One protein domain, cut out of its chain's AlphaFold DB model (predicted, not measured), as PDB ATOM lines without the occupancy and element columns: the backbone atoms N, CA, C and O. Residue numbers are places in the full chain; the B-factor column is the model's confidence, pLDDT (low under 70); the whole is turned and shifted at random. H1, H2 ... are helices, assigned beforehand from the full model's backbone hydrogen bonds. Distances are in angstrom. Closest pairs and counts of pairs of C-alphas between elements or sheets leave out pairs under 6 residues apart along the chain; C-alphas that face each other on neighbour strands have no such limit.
ATOM      1  N   ARG A   2      46.857  30.869 -36.895       77.31
ATOM      2  CA  ARG A   2      47.660  31.698 -35.973       77.31
ATOM      3  C   ARG A   2      47.566  31.306 -34.490       77.31
ATOM      4  O   ARG A   2      48.553  31.407 -33.786       77.31
ATOM      5  N   ARG A   3      46.412  30.814 -34.026       78.00
ATOM      6  CA  ARG A   3      46.238  30.351 -32.635       78.00
ATOM      7  C   ARG A   3      47.010  29.065 -32.308       78.00
ATOM      8  O   ARG A   3      47.510  28.947 -31.203       78.00
ATOM      9  N   PHE A   4      47.074  28.116 -33.243       77.69
ATOM     10  CA  PHE A   4      47.609  26.768 -32.990       77.69
ATOM     11  C   PHE A   4      49.035  26.586 -33.506       77.69
ATOM     12  O   PHE A   4      49.837  25.912 -32.878       77.69
ATOM     13  N   TYR A   5      49.366  27.226 -34.627       81.38
ATOM     14  CA  TYR A   5      50.668  27.093 -35.277       81.38
ATOM     15  C   TYR A   5      51.486  28.378 -35.247       81.38
ATOM     16  O   TYR A   5      52.592  28.397 -35.765       81.38
ATOM     17  N   SER A   6      50.949  29.478 -34.706       82.25
ATOM     18  CA  SER A   6      51.583  30.809 -34.771       82.25
ATOM     19  C   SER A   6      51.915  31.282 -36.197       82.25
ATOM     20  O   SER A   6      52.635  32.256 -36.377       82.25
ATOM     21  N   VAL A   7      51.343  30.630 -37.218       82.75
ATOM     22  CA  VAL A   7      51.530  30.949 -38.638       82.75
ATOM     23  C   VAL A   7      50.397  31.845 -39.123       82.75
ATOM     24  O   VAL A   7      49.212  31.584 -38.872       82.75
ATOM     25  N   ASP A   8      50.772  32.901 -39.841       84.25
ATOM     26  CA  ASP A   8      49.855  33.815 -40.511       84.25
ATOM     27  C   ASP A   8      49.575  33.346 -41.944       84.25
ATOM     28  O   ASP A   8      50.489  33.094 -42.726       84.25
ATOM     29  N   LEU A   9      48.294  33.259 -42.306       81.44
ATOM     30  CA  LEU A   9      47.857  32.866 -43.647       81.44
ATOM     31  C   LEU A   9      48.268  33.904 -44.698       81.44
ATOM     32  O   LEU A   9      48.471  33.558 -45.860       81.44
ATOM     33  N   LEU A  10      48.456  35.165 -44.288       85.00
ATOM     34  CA  LEU A  10      48.940  36.217 -45.179       85.00
ATOM     35  C   LEU A  10      50.360  35.954 -45.693       85.00
ATOM     36  O   LEU A  10      50.703  36.467 -46.754       85.00
ATOM     37  N   ALA A  11      51.157  35.123 -45.011       83.81
ATOM     38  CA  ALA A  11      52.478  34.718 -45.494       83.81
ATOM     39  C   ALA A  11      52.396  34.005 -46.858       83.81
ATOM     40  O   ALA A  11      53.284  34.156 -47.693       83.81
ATOM     41  N   TYR A  12      51.295  33.294 -47.136       85.44
ATOM     42  CA  TYR A  12      51.049  32.707 -48.454       85.44
ATOM     43  C   TYR A  12      50.815  33.778 -49.527       85.44
ATOM     44  O   TYR A  12      51.445  33.746 -50.579       85.44
ATOM     45  N   PHE A  13      49.967  34.772 -49.242       85.62
ATOM     46  CA  PHE A  13      49.692  35.872 -50.176       85.62
ATOM     47  C   PHE A  13      50.904  36.785 -50.404       85.62
ATOM     48  O   PHE A  13      51.011  37.405 -51.459       85.62
ATOM     49  N   ARG A  14      51.832  36.842 -49.440       89.81
ATOM     50  CA  ARG A  14      53.131  37.520 -49.570       89.81
ATOM     51  C   ARG A  14      54.188  36.695 -50.319       89.81
ATOM     52  O   ARG A  14      55.238  37.233 -50.643       89.81
ATOM     53  N   GLY A  15      53.929  35.414 -50.597       88.00
ATOM     54  CA  GLY A  15      54.886  34.506 -51.244       88.00
ATOM     55  C   GLY A  15      55.968  33.940 -50.314       88.00
ATOM     56  O   GLY A  15      56.883  33.271 -50.782       88.00
ATOM     57  N   GLU A  16      55.861  34.163 -49.003       86.75
ATOM     58  CA  GLU A  16      56.790  33.656 -47.979       86.75
ATOM     59  C   GLU A  16      56.551  32.167 -47.667       86.75
ATOM     60  O   GLU A  16      57.396  31.502 -47.071       86.75
ATOM     61  N   MET A  17      55.394  31.630 -48.066       85.19
ATOM     62  CA  MET A  17      54.984  30.255 -47.796       85.19
ATOM     63  C   MET A  17      54.475  29.568 -49.062       85.19
ATOM     64  O   MET A  17      53.728  30.148 -49.848       85.19
ATOM     65  N   SER A  18      54.849  28.301 -49.252       88.31
ATOM     66  CA  SER A  18      54.386  27.506 -50.392       88.31
ATOM     67  C   SER A  18      52.949  27.006 -50.193       88.31
ATOM     68  O   SER A  18      52.518  26.735 -49.071       88.31
ATOM     69  N   ALA A  19      52.217  26.806 -51.294       85.00
ATOM     70  CA  ALA A  19      50.863  26.240 -51.257       85.00
ATOM     71  C   ALA A  19      50.827  24.850 -50.592       85.00
ATOM     72  O   ALA A  19      49.889  24.524 -49.870       85.00
ATOM     73  N   ARG A  20      51.885  24.051 -50.786       84.88
ATOM     74  CA  ARG A  20      52.053  22.743 -50.135       84.88
ATOM     75  C   ARG A  20      52.136  22.853 -48.614       84.88
ATOM     76  O   ARG A  20      51.513  22.057 -47.923       84.88
ATOM     77  N   ALA A  21      52.883  23.830 -48.101       84.94
ATOM     78  CA  ALA A  21      53.003  24.045 -46.661       84.94
ATOM     79  C   ALA A  21      51.672  24.497 -46.043       84.94
ATOM     80  O   ALA A  21      51.296  24.018 -44.977       84.94
ATOM     81  N   VAL A  22      50.923  25.362 -46.739       86.44
ATOM     82  CA  VAL A  22      49.566  25.756 -46.321       86.44
ATOM     83  C   VAL A  22      48.655  24.533 -46.238       86.44
ATOM     84  O   VAL A  22      47.977  24.357 -45.230       86.44
ATOM     85  N   LEU A  23      48.649  23.689 -47.276       85.94
ATOM     86  CA  LEU A  23      47.796  22.503 -47.327       85.94
ATOM     87  C   LEU A  23      48.100  21.545 -46.169       85.94
ATOM     88  O   LEU A  23      47.183  21.164 -45.451       85.94
ATOM     89  N   ALA A  24      49.379  21.262 -45.914       87.88
ATOM     90  CA  ALA A  24      49.786  20.418 -44.791       87.88
ATOM     91  C   ALA A  24      49.312  20.973 -43.431       87.88
ATOM     92  O   ALA A  24      48.921  20.208 -42.553       87.88
ATOM     93  N   LEU A  25      49.306  22.298 -43.245       86.56
ATOM     94  CA  LEU A  25      48.782  22.925 -42.026       86.56
ATOM     95  C   LEU A  25      47.254  22.833 -41.917       86.56
ATOM     96  O   LEU A  25      46.727  22.812 -40.807       86.56
ATOM     97  N   VAL A  26      46.536  22.850 -43.044       84.31
ATOM     98  CA  VAL A  26      45.072  22.707 -43.062       84.31
ATOM     99  C   VAL A  26      44.689  21.264 -42.753       84.31
ATOM    100  O   VAL A  26      43.787  21.041 -41.955       84.31
ATOM    101  N   GLU A  27      45.390  20.300 -43.345       84.75
ATOM    102  CA  GLU A  27      45.136  18.868 -43.157       84.75
ATOM    103  C   GLU A  27      45.418  18.400 -41.728       84.75
ATOM    104  O   GLU A  27      44.712  17.539 -41.217       84.75
ATOM    105  N   ASN A  28      46.424  18.977 -41.069       83.44
ATOM    106  CA  ASN A  28      46.780  18.617 -39.695       83.44
ATOM    107  C   ASN A  28      46.078  19.473 -38.633       83.44
ATOM    108  O   ASN A  28      46.416  19.368 -37.453       83.44
ATOM    109  N   LEU A  29      45.147  20.343 -39.039       82.81
ATOM    110  CA  LEU A  29      44.472  21.265 -38.136       82.81
ATOM    111  C   LEU A  29      43.650  20.477 -37.097       82.81
ATOM    112  O   LEU A  29      42.905  19.580 -37.481       82.81
ATOM    113  N   PRO A  30      43.755  20.800 -35.795       77.75
ATOM    114  CA  PRO A  30      43.035  20.062 -34.765       77.75
ATOM    115  C   PRO A  30      41.520  20.291 -34.853       77.75
ATOM    116  O   PRO A  30      41.059  21.344 -35.307       77.75
ATOM    117  N   ASP A  31      40.747  19.310 -34.380       69.94
ATOM    118  CA  ASP A  31      39.276  19.304 -34.449       69.94
ATOM    119  C   ASP A  31      38.622  20.469 -33.688       69.94
ATOM    120  O   ASP A  31      37.523  20.907 -34.023       69.94
ATOM    121  N   ASP A  32      39.317  21.023 -32.692       70.31
ATOM    122  CA  ASP A  32      38.878  22.189 -31.919       70.31
ATOM    123  C   ASP A  32      39.087  23.525 -32.664       70.31
ATOM    124  O   ASP A  32      38.727  24.604 -32.167       70.31
ATOM    125  N   ALA A  33      39.673  23.489 -33.862       72.56
ATOM    126  CA  ALA A  33      39.963  24.692 -34.608       72.56
ATOM    127  C   ALA A  33      38.691  25.411 -35.064       72.56
ATOM    128  O   ALA A  33      37.699  24.827 -35.491       72.56
ATOM    129  N   ALA A  34      38.763  26.745 -35.080       70.44
ATOM    130  CA  ALA A  34      37.650  27.601 -35.488       70.44
ATOM    131  C   ALA A  34      37.130  27.313 -36.914       70.44
ATOM    132  O   ALA A  34      35.985  27.635 -37.214       70.44
ATOM    133  N   VAL A  35      37.957  26.711 -37.778       71.88
ATOM    134  CA  VAL A  35      37.557  26.257 -39.121       71.88
ATOM    135  C   VAL A  35      36.551  25.112 -39.025       71.88
ATOM    136  O   VAL A  35      35.513  25.160 -39.680       71.88
ATOM    137  N   MET A  36      36.810  24.133 -38.158       70.62
ATOM    138  CA  MET A  36      35.912  23.004 -37.925       70.62
ATOM    139  C   MET A  36      34.607  23.470 -37.281       70.62
ATOM    140  O   MET A  36      33.530  23.113 -37.746       70.62
ATOM    141  N   ALA A  37      34.672  24.378 -36.306       68.31
ATOM    142  CA  ALA A  37      33.467  24.977 -35.731       68.31
ATOM    143  C   ALA A  37      32.629  25.753 -36.770       68.31
ATOM    144  O   ALA A  37      31.399  25.659 -36.785       68.31
ATOM    145  N   ALA A  38      33.279  26.486 -37.681       70.31
ATOM    146  CA  ALA A  38      32.596  27.173 -38.775       70.31
ATOM    147  C   ALA A  38      31.915  26.195 -39.749       70.31
ATOM    148  O   ALA A  38      30.816  26.491 -40.213       70.31
ATOM    149  N   LEU A  39      32.527  25.036 -40.014       69.94
ATOM    150  CA  LEU A  39      31.947  23.964 -40.833       69.94
ATOM    151  C   LEU A  39      30.771  23.258 -40.138       69.94
ATOM    152  O   LEU A  39      29.789  22.931 -40.799       69.94
ATOM    153  N   LEU A  40      30.853  23.030 -38.821       66.19
ATOM    154  CA  LEU A  40      29.877  22.225 -38.076       66.19
ATOM    155  C   LEU A  40      28.633  22.996 -37.606       66.19
ATOM    156  O   LEU A  40      27.591  22.380 -37.386       66.19
ATOM    157  N   GLY A  41      28.698  24.317 -37.426       66.00
ATOM    158  CA  GLY A  41      27.527  25.051 -36.921       66.00
ATOM    159  C   GLY A  41      27.747  26.495 -36.485       66.00
ATOM    160  O   GLY A  41      26.889  27.060 -35.809       66.00
ATOM    161  N   GLY A  42      28.879  27.105 -36.839       70.38
ATOM    162  CA  GLY A  42      29.197  28.485 -36.481       70.38
ATOM    163  C   GLY A  42      29.914  28.617 -35.134       70.38
ATOM    164  O   GLY A  42      30.460  27.663 -34.586       70.38
ATOM    165  N   ARG A  43      29.952  29.840 -34.586       65.69
ATOM    166  CA  ARG A  43      30.734  30.155 -33.369       65.69
ATOM    167  C   ARG A  43      30.275  29.387 -32.125       65.69
ATOM    168  O   ARG A  43      31.060  29.228 -31.201       65.69
ATOM    169  N   GLN A  44      29.036  28.910 -32.110       67.06
ATOM    170  CA  GLN A  44      28.447  28.130 -31.024       67.06
ATOM    171  C   GLN A  44      28.998  26.697 -30.955       67.06
ATOM    172  O   GLN A  44      28.902  26.064 -29.909       67.06
ATOM    173  N   ALA A  45      29.595  26.194 -32.041       67.62
ATOM    174  CA  ALA A  45      30.267  24.895 -32.082       67.62
ATOM    175  C   ALA A  45      31.748  24.969 -31.657       67.62
ATOM    176  O   ALA A  45      32.432  23.952 -31.604       67.62
ATOM    177  N   VAL A  46      32.270  26.165 -31.353       69.19
ATOM    178  CA  VAL A  46      33.661  26.334 -30.909       69.19
ATOM    179  C   VAL A  46      33.826  25.738 -29.511       69.19
ATOM    180  O   VAL A  46      33.105  26.114 -28.592       69.19
ATOM    181  N   GLY A  47      34.805  24.845 -29.347       73.50
ATOM    182  CA  GLY A  47      35.093  24.174 -28.073       73.50
ATOM    183  C   GLY A  47      34.298  22.888 -27.838       73.50
ATOM    184  O   GLY A  47      34.479  22.254 -26.805       73.50
ATOM    185  N   TRP A  48      33.456  22.486 -28.791       76.81
ATOM    186  CA  TRP A  48      32.840  21.165 -28.799       76.81
ATOM    187  C   TRP A  48      33.754  20.168 -29.497       76.81
ATOM    188  O   TRP A  48      33.595  19.869 -30.678       76.81
ATOM    189  N   ASP A  49      34.731  19.678 -28.748       78.19
ATOM    190  CA  ASP A  49      35.576  18.567 -29.161       78.19
ATOM    191  C   ASP A  49      34.880  17.215 -28.912       78.19
ATOM    192  O   ASP A  49      33.759  17.130 -28.392       78.19
TER     193      ASP A  49
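Overview. This is residues 2 to 49 of the 146 residues of an uncharacterized protein of Streptomyces luteoverticillatus (UniProt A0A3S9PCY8). A loose, rod-like chain of four helices that do not pack into a bundle: the two small helical turns H1 and H2 lead to one end of the rod, the loop of residues 14 to 18 folds the chain back, and H3 heads the other way. Residues 28 to 33 then lead to H4, which sits with the tail of residues 41 to 49 at the far end. The printed part has 48 residues, with four named helices in the order H1, H2, H3, H4 and no named strand; the class is all helix. The whole is loose, with a radius of gyration of the C-alphas of 12.1 A and spans of 34 by 16 by 16 A.

Along the chain. H1 is residues 2 to 5, beginning at C-alpha 2 at (47.660, 31.698, -35.973). H2 is residues 10 to 13. H3, the longest helix, is residues 19 to 27, 12.4 A from C-alpha 19 at (50.863, 26.240, -51.257) to C-alpha 27. H4 is residues 34 to 40, 9.8 A long, ending at C-alpha 40 at (29.877, 22.225, -38.076).

Arrangement. H1 and H2 are apart. H2 and H3 are close but not clearly touching; their closest C-alphas, those of Tyr 12 and Ala 19, are 7.1 A apart. H1 and H3 are only just apart, the closest C-alphas at 8.2 A. H4 is apart from H1, H2 and H3. In H3 and H4 every O i to N i+4 pair is within hydrogen-bond range; H1 and H2 are too short for such a pair.

Size, cuts and confidence. The C-alphas of Gly 15 and Trp 48, the two farthest apart, are 34.2 A apart. The printed part has no cut. The links H1 to H2 and H2 to H3 are tight, and H3 to H4 is short. The mean pLDDT of the printed part is 78.6; residues 31, 37, 39 to 41 and 43 to 46 are under 70.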